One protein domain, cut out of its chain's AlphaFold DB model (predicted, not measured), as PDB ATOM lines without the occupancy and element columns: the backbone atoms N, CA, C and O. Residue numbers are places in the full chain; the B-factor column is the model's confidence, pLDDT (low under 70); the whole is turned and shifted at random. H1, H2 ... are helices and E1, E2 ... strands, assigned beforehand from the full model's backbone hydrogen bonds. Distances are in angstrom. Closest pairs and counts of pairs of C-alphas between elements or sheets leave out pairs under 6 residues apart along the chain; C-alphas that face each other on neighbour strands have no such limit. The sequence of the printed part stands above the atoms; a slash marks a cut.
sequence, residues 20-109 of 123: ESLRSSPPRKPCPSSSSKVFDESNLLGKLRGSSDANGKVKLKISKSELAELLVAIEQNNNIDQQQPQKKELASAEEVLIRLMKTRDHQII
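AT A GLANCE: This is residues 20 to 109 of the 123 residues of an uncharacterized protein of Trifolium subterraneum (UniProt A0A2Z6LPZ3). The model is an open, three-sided frame with a nearly empty middle: a small head of the hairpin E1 E2 with the short helix H2 beside it, a free tail of residues 20 to 40 on one side of that head, and H3 leading away from it to a corner, beyond which H4 runs back on the far side. Residues 20 to 40 and 63 to 109 stick out from the head, and H3 and H4 have no contact with each other. The printed part has 90 residues with four named helices and two named strands, in the order H1 H2 E1 E2 H3 H4; the sheet, order E1 - E2, is antiparallel, and the class is mostly helix. The whole is extended, with a radius of gyration of the C-alphas of 22.9 A, and spans 58 by 42 by 24 A.

IN THESE COORDINATES: Strand E1 is residues 50 to 52, with C-alpha 50 at (4.206, 40.285, 45.162), and strand E2 is residues 58 to 60. Helix H2, residues 41 to 47, measures 10.1 A from first to last C-alpha. Helix H3, residues 64 to 80, is the longest helix at 24.9 A and begins at C-alpha 64, (12.956, 27.736, 49.891). Helix H4, residues 93 to 107, measures 21.6 A and ends at C-alpha 107, (16.617, 69.840, 11.252). Helix H1 is residues 20 to 23.

HOW THE PARTS SIT: E1 and E2 form a hairpin, antiparallel at 164 degrees between their directions. N 51 and O 59 are 2.9 A apart and N 59 and O 51 are 2.8 A apart, both within hydrogen-bond range. The closest C-alphas of H2 and E1 are those of Leu 45 and Ser 51, at 6.2 A. H2 and E2 are only just apart, with a closest distance of 8.0 A. H3 is apart from H2 and E1. H4 is apart from H3, and H1 is apart from H2. In H2 every O i to N i+4 pair is within hydrogen-bond range, in H3 12 of 13 and in H4 9 of 11, while H1 is too short for such a pair.

THE WHOLE: The two C-alphas farthest apart are those of Lys 64 and Ile 109, at 62.3 A. The printed part has no cut. The links H1 to H2, 17 residues, and H3 to H4, 12 residues, are long. The mean pLDDT of the printed part is 70.4; residues 20 to 43, 78 to 91 and 103 to 109 are under 70.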
ATOM      1  N   GLU A  20      -4.128  70.533  33.185       56.03
ATOM      2  CA  GLU A  20      -5.538  70.155  33.212       56.03
ATOM      3  C   GLU A  20      -6.390  70.839  32.138       56.03
ATOM      4  O   GLU A  20      -7.408  70.276  31.729       56.03
ATOM      5  N   SER A  21      -5.959  71.978  31.588       53.38
ATOM      6  CA  SER A  21      -6.735  72.688  30.558       53.38
ATOM      7  C   SER A  21      -6.808  71.939  29.212       53.38
ATOM      8  O   SER A  21      -7.756  72.119  28.442       53.38
ATOM      9  N   LEU A  22      -5.893  70.987  28.957       52.56
ATOM     10  CA  LEU A  22      -5.927  70.125  27.763       52.56
ATOM     11  C   LEU A  22      -7.076  69.098  27.775       52.56
ATOM     12  O   LEU A  22      -7.329  68.445  26.763       52.56
ATOM     13  N   ARG A  23      -7.793  68.947  28.898       54.06
ATOM     14  CA  ARG A  23      -8.957  68.050  29.015       54.06
ATOM     15  C   ARG A  23     -10.289  68.686  28.618       54.06
ATOM     16  O   ARG A  23     -11.307  67.991  28.628       54.06
ATOM     17  N   SER A  24     -10.316  69.954  28.217       52.16
ATOM     18  CA  SER A  24     -11.550  70.623  27.792       52.16
ATOM     19  C   SER A  24     -11.921  70.300  26.334       52.16
ATOM     20  O   SER A  24     -11.915  71.145  25.445       52.16
ATOM     21  N   SER A  25     -12.295  69.045  26.070       60.00
ATOM     22  CA  SER A  25     -13.092  68.713  24.879       60.00
ATOM     23  C   SER A  25     -14.587  68.684  25.248       60.00
ATOM     24  O   SER A  25     -14.925  68.256  26.353       60.00
ATOM     25  N   PRO A  26     -15.501  69.149  24.369       59.62
ATOM     26  CA  PRO A  26     -16.942  69.153  24.645       59.62
ATOM     27  C   PRO A  26     -17.454  67.717  24.844       59.62
ATOM     28  O   PRO A  26     -16.820  66.786  24.341       59.62
ATOM     29  N   PRO A  27     -18.597  67.505  25.531       51.44
ATOM     30  CA  PRO A  27     -18.993  66.197  26.037       51.44
ATOM     31  C   PRO A  27     -19.291  65.256  24.870       51.44
ATOM     32  O   PRO A  27     -20.387  65.232  24.310       51.44
ATOM     33  N   ARG A  28     -18.293  64.464  24.484       53.03
ATOM     34  CA  ARG A  28     -18.474  63.323  23.599       53.03
ATOM     35  C   ARG A  28     -18.488  62.085  24.479       53.03
ATOM     36  O   ARG A  28     -17.657  61.930  25.366       53.03
ATOM     37  N   LYS A  29     -19.527  61.287  24.235       58.66
ATOM     38  CA  LYS A  29     -19.923  60.018  24.857       58.66
ATOM     39  C   LYS A  29     -18.742  59.232  25.451       58.66
ATOM     40  O   LYS A  29     -17.685  59.212  24.826       58.66
ATOM     41  N   PRO A  30     -18.929  58.532  26.586       44.16
ATOM     42  CA  PRO A  30     -17.856  57.798  27.241       44.16
ATOM     43  C   PRO A  30     -17.344  56.684  26.322       44.16
ATOM     44  O   PRO A  30     -17.907  55.595  26.256       44.16
ATOM     45  N   CYS A  31     -16.265  56.962  25.596       49.12
ATOM     46  CA  CYS A  31     -15.385  55.918  25.106       49.12
ATOM     47  C   CYS A  31     -14.627  55.400  26.332       49.12
ATOM     48  O   CYS A  31     -14.043  56.219  27.049       49.12
ATOM     49  N   PRO A  32     -14.616  54.086  26.610       47.72
ATOM     50  CA  PRO A  32     -13.716  53.541  27.609       47.72
ATOM     51  C   PRO A  32     -12.302  53.803  27.099       47.72
ATOM     52  O   PRO A  32     -11.813  53.136  26.189       47.72
ATOM     53  N   SER A  33     -11.680  54.849  27.637       44.19
ATOM     54  CA  SER A  33     -10.285  55.155  27.392       44.19
ATOM     55  C   SER A  33      -9.505  53.998  27.994       44.19
ATOM     56  O   SER A  33      -9.258  53.957  29.199       44.19
ATOM     57  N   SER A  34      -9.183  53.016  27.154       53.41
ATOM     58  CA  SER A  34      -8.146  52.038  27.427       53.41
ATOM     59  C   SER A  34      -6.859  52.838  27.567       53.41
ATOM     60  O   SER A  34      -6.180  53.151  26.592       53.41
ATOM     61  N   SER A  35      -6.600  53.287  28.795       50.81
ATOM     62  CA  SER A  35      -5.287  53.732  29.217       50.81
ATOM     63  C   SER A  35      -4.381  52.541  28.968       50.81
ATOM     64  O   SER A  35      -4.425  51.556  29.704       50.81
ATOM     65  N   SER A  36      -3.622  52.590  27.877       53.38
ATOM     66  CA  SER A  36      -2.583  51.618  27.587       53.38
ATOM     67  C   SER A  36      -1.450  51.839  28.587       53.38
ATOM     68  O   SER A  36      -0.376  52.329  28.241       53.38
ATOM     69  N   LYS A  37      -1.688  51.493  29.857       54.31
ATOM     70  CA  LYS A  37      -0.621  51.074  30.755       54.31
ATOM     71  C   LYS A  37      -0.009  49.851  30.090       54.31
ATOM     72  O   LYS A  37      -0.532  48.747  30.177       54.31
ATOM     73  N   VAL A  38       1.072  50.088  29.353       61.66
ATOM     74  CA  VAL A  38       1.832  49.056  28.632       61.66
ATOM     75  C   VAL A  38       2.373  48.005  29.615       61.66
ATOM     76  O   VAL A  38       2.652  46.876  29.227       61.66
ATOM     77  N   PHE A  39       2.440  48.356  30.903       55.97
ATOM     78  CA  PHE A  39       2.661  47.446  32.012       55.97
ATOM     79  C   PHE A  39       1.532  47.556  33.032       55.97
ATOM     80  O   PHE A  39       1.386  48.558  33.733       55.97
ATOM     81  N   ASP A  40       0.744  46.492  33.131       67.38
ATOM     82  CA  ASP A  40      -0.127  46.280  34.274       67.38
ATOM     83  C   ASP A  40       0.689  45.632  35.401       67.38
ATOM     84  O   ASP A  40       0.777  44.408  35.526       67.38
ATOM     85  N   GLU A  41       1.336  46.479  36.204       63.88
ATOM     86  CA  GLU A  41       2.121  46.061  37.370       63.88
ATOM     87  C   GLU A  41       1.295  45.198  38.333       63.88
ATOM     88  O   GLU A  41       1.834  44.288  38.961       63.88
ATOM     89  N   SER A  42      -0.026  45.414  38.403       65.06
ATOM     90  CA  SER A  42      -0.911  44.639  39.275       65.06
ATOM     91  C   SER A  42      -1.004  43.170  38.849       65.06
ATOM     92  O   SER A  42      -0.963  42.270  39.692       65.06
ATOM     93  N   ASN A  43      -1.017  42.906  37.539       69.69
ATOM     94  CA  ASN A  43      -1.064  41.556  36.982       69.69
ATOM     95  C   ASN A  43       0.248  40.788  37.195       69.69
ATOM     96  O   ASN A  43       0.242  39.582  37.456       69.69
ATOM     97  N   LEU A  44       1.385  41.480  37.097       70.75
ATOM     98  CA  LEU A  44       2.703  40.877  37.294       70.75
ATOM     99  C   LEU A  44       2.956  40.572  38.777       70.75
ATOM    100  O   LEU A  44       3.393  39.470  39.117       70.75
ATOM    101  N   LEU A  45       2.605  41.504  39.664       73.62
ATOM    102  CA  LEU A  45       2.699  41.309  41.109       73.62
ATOM    103  C   LEU A  45       1.754  40.203  41.594       73.62
ATOM    104  O   LEU A  45       2.165  39.372  42.400       73.62
ATOM    105  N   GLY A  46       0.538  40.110  41.044       73.06
ATOM    106  CA  GLY A  46      -0.395  39.023  41.351       73.06
ATOM    107  C   GLY A  46       0.171  37.637  41.023       73.06
ATOM    108  O   GLY A  46       0.113  36.729  41.854       73.06
ATOM    109  N   LYS A  47       0.797  37.478  39.848       78.62
ATOM    110  CA  LYS A  47       1.442  36.217  39.437       78.62
ATOM    111  C   LYS A  47       2.640  35.849  40.311       78.62
ATOM    112  O   LYS A  47       2.814  34.679  40.639       78.62
ATOM    113  N   LEU A  48       3.442  36.835  40.707       77.31
ATOM    114  CA  LEU A  48       4.656  36.625  41.500       77.31
ATOM    115  C   LEU A  48       4.422  36.658  43.018       77.31
ATOM    116  O   LEU A  48       5.383  36.714  43.786       77.31
ATOM    117  N   ARG A  49       3.158  36.644  43.469       83.19
ATOM    118  CA  ARG A  49       2.795  36.743  44.896       83.19
ATOM    119  C   ARG A  49       3.469  37.954  45.561       83.19
ATOM    120  O   ARG A  49       3.965  37.874  46.689       83.19
ATOM    121  N   GLY A  50       3.533  39.050  44.811       82.00
ATOM    122  CA  GLY A  50       4.206  40.285  45.162       82.00
ATOM    123  C   GLY A  50       3.250  41.374  45.630       82.00
ATOM    124  O   GLY A  50       2.078  41.405  45.265       82.00
ATOM    125  N   SER A  51       3.776  42.298  46.425       84.44
ATOM    126  CA  SER A  51       3.086  43.518  46.840       84.44
ATOM    127  C   SER A  51       4.014  44.713  46.675       84.44
ATOM    128  O   SER A  51       5.182  44.621  47.057       84.44
ATOM    129  N   SER A  52       3.495  45.827  46.166       87.31
ATOM    130  CA  SER A  52       4.221  47.099  46.090       87.31
ATOM    131  C   SER A  52       3.785  48.025  47.226       87.31
ATOM    132  O   SER A  52       2.603  48.043  47.577       87.31
ATOM    133  N   ASP A  53       4.721  48.761  47.821       85.12
ATOM    134  CA  ASP A  53       4.421  49.816  48.790       85.12
ATOM    135  C   ASP A  53       4.294  51.197  48.120       85.12
ATOM    136  O   ASP A  53       4.649  51.393  46.957       85.12
ATOM    137  N   ALA A  54       3.773  52.181  48.859       85.44
ATOM    138  CA  ALA A  54       3.609  53.551  48.359       85.44
ATOM    139  C   ALA A  54       4.948  54.267  48.092       85.44
ATOM    140  O   ALA A  54       4.974  55.324  47.468       85.44
ATOM    141  N   ASN A  55       6.061  53.695  48.559       88.56
ATOM    142  CA  ASN A  55       7.416  54.186  48.339       88.56
ATOM    143  C   ASN A  55       8.066  53.548  47.096       88.56
ATOM    144  O   ASN A  55       9.235  53.822  46.824       88.56
ATOM    145  N   GLY A  56       7.340  52.698  46.359       84.75
ATOM    146  CA  GLY A  56       7.822  52.016  45.159       84.75
ATOM    147  C   GLY A  56       8.671  50.769  45.426       84.75
ATOM    148  O   GLY A  56       9.265  50.228  44.495       84.75
ATOM    149  N   LYS A  57       8.760  50.280  46.669       89.88
ATOM    150  CA  LYS A  57       9.447  49.018  46.972       89.88
ATOM    151  C   LYS A  57       8.511  47.844  46.724       89.88
ATOM    152  O   LYS A  57       7.382  47.807  47.208       89.88
ATOM    153  N   VAL A  58       9.036  46.826  46.053       88.25
ATOM    154  CA  VAL A  58       8.325  45.574  45.790       88.25
ATOM    155  C   VAL A  58       8.809  44.494  46.752       88.25
ATOM    156  O   VAL A  58      10.005  44.247  46.886       88.25
ATOM    157  N   LYS A  59       7.871  43.822  47.419       90.88
ATOM    158  CA  LYS A  59       8.122  42.624  48.226       90.88
ATOM    159  C   LYS A  59       7.579  41.410  47.492       90.88
ATOM    160  O   LYS A  59       6.407  41.404  47.132       90.88
ATOM    161  N   LEU A  60       8.407  40.384  47.312       91.06
ATOM    162  CA  LEU A  60       8.048  39.115  46.675       91.06
ATOM    163  C   LEU A  60       8.183  37.984  47.693       91.06
ATOM    164  O   LEU A  60       9.159  37.930  48.440       91.06
ATOM    165  N   LYS A  61       7.199  37.084  47.735       90.81
ATOM    166  CA  LYS A  61       7.270  35.867  48.548       90.81
ATOM    167  C   LYS A  61       7.752  34.704  47.689       90.81
ATOM    168  O   LYS A  61       7.036  34.282  46.789       90.81
ATOM    169  N   ILE A  62       8.918  34.167  48.031       91.31
ATOM    170  CA  ILE A  62       9.519  32.988  47.394       91.31
ATOM    171  C   ILE A  62       9.619  31.837  48.399       91.31
ATOM    172  O   ILE A  62       9.819  32.059  49.596       91.31
ATOM    173  N   SER A  63       9.452  30.606  47.929       93.38
ATOM    174  CA  SER A  63       9.690  29.398  48.721       93.38
ATOM    175  C   SER A  63      11.182  29.049  48.784       93.38
ATOM    176  O   SER A  63      11.998  29.540  48.002       93.38
ATOM    177  N   LYS A  64      11.559  28.170  49.721       94.81
ATOM    178  CA  LYS A  64      12.956  27.736  49.891       94.81
ATOM    179  C   LYS A  64      13.491  26.982  48.664       94.81
ATOM    180  O   LYS A  64      14.669  27.111  48.354       94.81
ATOM    181  N   SER A  65      12.640  26.211  47.986       93.81
ATOM    182  CA  SER A  65      12.997  25.484  46.762       93.81
ATOM    183  C   SER A  65      13.194  26.431  45.581       93.81
ATOM    184  O   SER A  65      14.222  26.352  44.922       93.81
ATOM    185  N   GLU A  66      12.278  27.383  45.379       91.50
ATOM    186  CA  GLU A  66      12.397  28.390  44.312       91.50
ATOM    187  C   GLU A  66      13.658  29.246  44.492       91.50
ATOM    188  O   GLU A  66      14.351  29.545  43.525       91.50
ATOM    189  N   LEU A  67      14.009  29.601  45.734       93.12
ATOM    190  CA  LEU A  67      15.257  30.313  46.009       93.12
ATOM    191  C   LEU A  67      16.493  29.478  45.638       93.12
ATOM    192  O   LEU A  67      17.444  30.022  45.083       93.12
ATOM    193  N   ALA A  68      16.494  28.176  45.932       94.00
ATOM    194  CA  ALA A  68      17.607  27.296  45.577       94.00
ATOM    195  C   ALA A  68      17.763  27.167  44.052       94.00
ATOM    196  O   ALA A  68      18.878  27.257  43.545       94.00
ATOM    197  N   GLU A  69      16.654  27.030  43.322       93.69
ATOM    198  CA  GLU A  69      16.651  27.009  41.854       93.69
ATOM    199  C   GLU A  69      17.176  28.323  41.261       93.69
ATOM    200  O   GLU A  69      17.990  28.302  40.338       93.69
ATOM    201  N   LEU A  70      16.775  29.468  41.825       90.44
ATOM    202  CA  LEU A  70      17.260  30.782  41.398       90.44
ATOM    203  C   LEU A  70      18.769  30.936  41.600       90.44
ATOM    204  O   LEU A  70      19.446  31.449  40.713       90.44
ATOM    205  N   LEU A  71      19.306  30.485  42.737       92.31
ATOM    206  CA  LEU A  71      20.746  30.548  43.002       92.31
ATOM    207  C   LEU A  71      21.539  29.705  41.995       92.31
ATOM    208  O   LEU A  71      22.504  30.200  41.416       92.31
ATOM    209  N   VAL A  72      21.078  28.487  41.704       91.00
ATOM    210  CA  VAL A  72      21.701  27.616  40.695       91.00
ATOM    211  C   VAL A  72      21.625  28.240  39.297       91.00
ATOM    212  O   VAL A  72      22.612  28.229  38.565       91.00
ATOM    213  N   ALA A  73      20.485  28.828  38.924       87.75
ATOM    214  CA  ALA A  73      20.325  29.495  37.631       87.75
ATOM    215  C   ALA A  73      21.254  30.714  37.485       87.75
ATOM    216  O   ALA A  73      21.819  30.937  36.414       87.75
ATOM    217  N   ILE A  74      21.450  31.490  38.557       87.12
ATOM    218  CA  ILE A  74      22.383  32.627  38.573       87.12
ATOM    219  C   ILE A  74      23.824  32.141  38.390       87.12
ATOM    220  O   ILE A  74      24.557  32.691  37.570       87.12
ATOM    221  N   GLU A  75      24.230  31.091  39.104       84.31
ATOM    222  CA  GLU A  75      25.565  30.499  38.969       84.31
ATOM    223  C   GLU A  75      25.821  29.963  37.552       84.31
ATOM    224  O   GLU A  75      26.905  30.154  37.001       84.31
ATOM    225  N   GLN A  76      24.819  29.342  36.928       80.38
ATOM    226  CA  GLN A  76      24.912  28.856  35.549       80.38
ATOM    227  C   GLN A  76      25.008  30.004  34.535       80.38
ATOM    228  O   GLN A  76      25.867  29.962  33.656       80.38
ATOM    229  N   ASN A  77      24.199  31.057  34.681       72.69
ATOM    230  CA  ASN A  77      24.222  32.209  33.774       72.69
ATOM    231  C   ASN A  77      25.540  32.993  33.854       72.69
ATOM    232  O   ASN A  77      26.094  33.356  32.818       72.69
ATOM    233  N   ASN A  78      26.111  33.153  35.051       67.25
ATOM    234  CA  ASN A  78      27.414  33.806  35.229       67.25
ATOM    235  C   ASN A  78      28.565  33.064  34.519       67.25
ATOM    236  O   ASN A  78      29.581  33.669  34.186       67.25
ATOM    237  N   ASN A  79      28.420  31.757  34.272       58.72
ATOM    238  CA  ASN A  79      29.386  30.981  33.492       58.72
ATOM    239  C   ASN A  79      29.162  31.103  31.971       58.72
ATOM    240  O   ASN A  79      30.109  30.935  31.202       58.72
ATOM    241  N   ILE A  80      27.943  31.424  31.523       56.78
ATOM    242  CA  ILE A  80      27.600  31.593  30.099       56.78
ATOM    243  C   ILE A  80      28.053  32.966  29.572       56.78
ATOM    244  O   ILE A  80      28.467  33.067  28.414       56.78
ATOM    245  N   ASP A  81      28.094  33.993  30.425       53.25
ATOM    246  CA  ASP A  81      28.578  35.336  30.063       53.25
ATOM    247  C   ASP A  81      30.073  35.384  29.686       53.25
ATOM    248  O   ASP A  81      30.538  36.371  29.115       53.25
ATOM    249  N   GLN A  82      30.834  34.307  29.920       54.06
ATOM    250  CA  GLN A  82      32.212  34.182  29.431       54.06
ATOM    251  C   GLN A  82      32.340  33.537  28.038       54.06
ATOM    252  O   GLN A  82      33.447  33.499  27.503       54.06
ATOM    253  N   GLN A  83      31.257  33.042  27.417       50.72
ATOM    254  CA  GLN A  83      31.341  32.300  26.142       50.72
ATOM    255  C   GLN A  83      30.390  32.745  25.016       50.72
ATOM    256  O   GLN A  83      30.325  32.067  23.990       50.72
ATOM    257  N   GLN A  84      29.712  33.896  25.104       46.34
ATOM    258  CA  GLN A  84      28.983  34.443  23.948       46.34
ATOM    259  C   GLN A  84      29.475  35.827  23.497       46.34
ATOM    260  O   GLN A  84      29.193  36.833  24.148       46.34
ATOM    261  N   PRO A  85      30.095  35.939  22.303       48.84
ATOM    262  CA  PRO A  85      30.227  37.198  21.596       48.84
ATOM    263  C   PRO A  85      28.955  37.427  20.770       48.84
ATOM    264  O   PRO A  85      28.965  37.386  19.546       48.84
ATOM    265  N   GLN A  86      27.831  37.673  21.436       49.75
ATOM    266  CA  GLN A  86      26.747  38.447  20.831       49.75
ATOM    267  C   GLN A  86      26.445  39.633  21.734       49.75
ATOM    268  O   GLN A  86      25.335  39.823  22.226       49.75
ATOM    269  N   LYS A  87      27.465  40.487  21.896       48.22
ATOM    270  CA  LYS A  87      27.241  41.916  22.087       48.22
ATOM    271  C   LYS A  87      26.366  42.382  20.920       48.22
ATOM    272  O   LYS A  87      26.865  42.808  19.884       48.22
ATOM    273  N   LYS A  88      25.043  42.338  21.095       52.19
ATOM    274  CA  LYS A  88      24.239  43.480  20.672       52.19
ATOM    275  C   LYS A  88      24.874  44.633  21.420       52.19
ATOM    276  O   LYS A  88      24.723  44.734  22.633       52.19
ATOM    277  N   GLU A  89      25.726  45.362  20.719       57.19
ATOM    278  CA  GLU A  89      26.318  46.602  21.169       57.19
ATOM    279  C   GLU A  89      25.139  47.512  21.516       57.19
ATOM    280  O   GLU A  89      24.536  48.154  20.657       57.19
ATOM    281  N   LEU A  90      24.690  47.428  22.769       53.59
ATOM    282  CA  LEU A  90      23.775  48.389  23.341       53.59
ATOM    283  C   LEU A  90      24.591  49.670  23.328       53.59
ATOM    284  O   LEU A  90      25.466  49.843  24.176       53.59
ATOM    285  N   ALA A  91      24.391  50.474  22.281       65.31
ATOM    286  CA  ALA A  91      25.055  51.754  22.123       65.31
ATOM    287  C   ALA A  91      24.967  52.482  23.461       65.31
ATOM    288  O   ALA A  91      23.892  52.524  24.074       65.31
ATOM    289  N   SER A  92      26.105  52.988  23.935       77.88
ATOM    290  CA  SER A  92      26.151  53.694  25.210       77.88
ATOM    291  C   SER A  92      25.079  54.783  25.199       77.88
ATOM    292  O   SER A  92      24.850  55.429  24.171       77.88
ATOM    293  N   ALA A  93      24.408  55.005  26.331       79.44
ATOM    294  CA  ALA A  93      23.398  56.058  26.440       79.44
ATOM    295  C   ALA A  93      23.949  57.416  25.960       79.44
ATOM    296  O   ALA A  93      23.232  58.200  25.342       79.44
ATOM    297  N   GLU A  94      25.247  57.644  26.165       76.88
ATOM    298  CA  GLU A  94      25.990  58.799  25.669       76.88
ATOM    299  C   GLU A  94      26.053  58.865  24.133       76.88
ATOM    300  O   GLU A  94      25.760  59.904  23.544       76.88
ATOM    301  N   GLU A  95      26.357  57.759  23.455       83.38
ATOM    302  CA  GLU A  95      26.432  57.700  21.989       83.38
ATOM    303  C   GLU A  95      25.067  57.933  21.339       83.38
ATOM    304  O   GLU A  95      24.960  58.609  20.309       83.38
ATOM    305  N   VAL A  96      24.009  57.406  21.962       85.31
ATOM    306  CA  VAL A  96      22.626  57.658  21.548       85.31
ATOM    307  C   VAL A  96      22.287  59.139  21.718       85.31
ATOM    308  O   VAL A  96      21.736  59.747  20.797       85.31
ATOM    309  N   LEU A  97      22.664  59.749  22.847       85.12
ATOM    310  CA  LEU A  97      22.429  61.168  23.111       85.12
ATOM    311  C   LEU A  97      23.149  62.059  22.085       85.12
ATOM    312  O   LEU A  97      22.527  62.940  21.488       85.12
ATOM    313  N   ILE A  98      24.427  61.782  21.814       84.50
ATOM    314  CA  ILE A  98      25.236  62.504  20.821       84.50
ATOM    315  C   ILE A  98      24.612  62.382  19.426       84.50
ATOM    316  O   ILE A  98      24.526  63.371  18.694       84.50
ATOM    317  N   ARG A  99      24.138  61.187  19.048       82.25
ATOM    318  CA  ARG A  99      23.467  60.963  17.760       82.25
ATOM    319  C   ARG A  99      22.167  61.759  17.650       82.25
ATOM    320  O   ARG A  99      21.913  62.356  16.606       82.25
ATOM    321  N   LEU A 100      21.370  61.820  18.714       81.44
ATOM    322  CA  LEU A 100      20.126  62.595  18.737       81.44
ATOM    323  C   LEU A 100      20.383  64.103  18.646       81.44
ATOM    324  O   LEU A 100      19.669  64.796  17.923       81.44
ATOM    325  N   MET A 101      21.412  64.609  19.331       77.81
ATOM    326  CA  MET A 101      21.801  66.021  19.264       77.81
ATOM    327  C   MET A 101      22.250  66.417  17.855       77.81
ATOM    328  O   MET A 101      21.685  67.342  17.281       77.81
ATOM    329  N   LYS A 102      23.155  65.638  17.244       78.19
ATOM    330  CA  LYS A 102      23.615  65.870  15.863       78.19
ATOM    331  C   LYS A 102      22.475  65.840  14.841       78.19
ATOM    332  O   LYS A 102      22.465  66.621  13.897       78.19
ATOM    333  N   THR A 103      21.496  64.952  15.029       69.44
ATOM    334  CA  THR A 103      20.334  64.864  14.125       69.44
ATOM    335  C   THR A 103      19.417  66.088  14.252       69.44
ATOM    336  O   THR A 103      18.832  66.519  13.259       69.44
ATOM    337  N   ARG A 104      19.316  66.683  15.452       58.81
ATOM    338  CA  ARG A 104      18.553  67.918  15.690       58.81
ATOM    339  C   ARG A 104      19.167  69.118  14.971       58.81
ATOM    340  O   ARG A 104      18.432  69.873  14.343       58.81
ATOM    341  N   ASP A 105      20.490  69.251  14.983       58.72
ATOM    342  CA  ASP A 105      21.179  70.405  14.385       58.72
ATOM    343  C   ASP A 105      20.965  70.511  12.864       58.72
ATOM    344  O   ASP A 105      20.900  71.609  12.314       58.72
ATOM    345  N   HIS A 106      20.763  69.383  12.178       58.84
ATOM    346  CA  HIS A 106      20.434  69.361  10.749       58.84
ATOM    347  C   HIS A 106      18.954  69.658  10.442       58.84
ATOM    348  O   HIS A 106      18.638  70.030   9.314       58.84
ATOM    349  N   GLN A 107      18.047  69.535  11.420       55.34
ATOM    350  CA  GLN A 107      16.617  69.840  11.252       55.34
ATOM    351  C   GLN A 107      16.243  71.278  11.642       55.34
ATOM    352  O   GLN A 107      15.223  71.780  11.177       55.34
ATOM    353  N   ILE A 108      17.070  71.984  12.423       54.66
ATOM    354  CA  ILE A 108      16.783  73.366  12.870       54.66
ATOM    355  C   ILE A 108      16.870  74.396  11.722       54.66
ATOM    356  O   ILE A 108      16.374  75.514  11.846       54.66
ATOM    357  N   ILE A 109      17.405  74.019  10.554       55.69
ATOM    358  CA  ILE A 109      17.355  74.869   9.350       55.69
ATOM    359  C   ILE A 109      15.922  74.929   8.767       55.69
ATOM    360  O   ILE A 109      15.574  75.886   8.080       55.69
TER     361      ILE A 109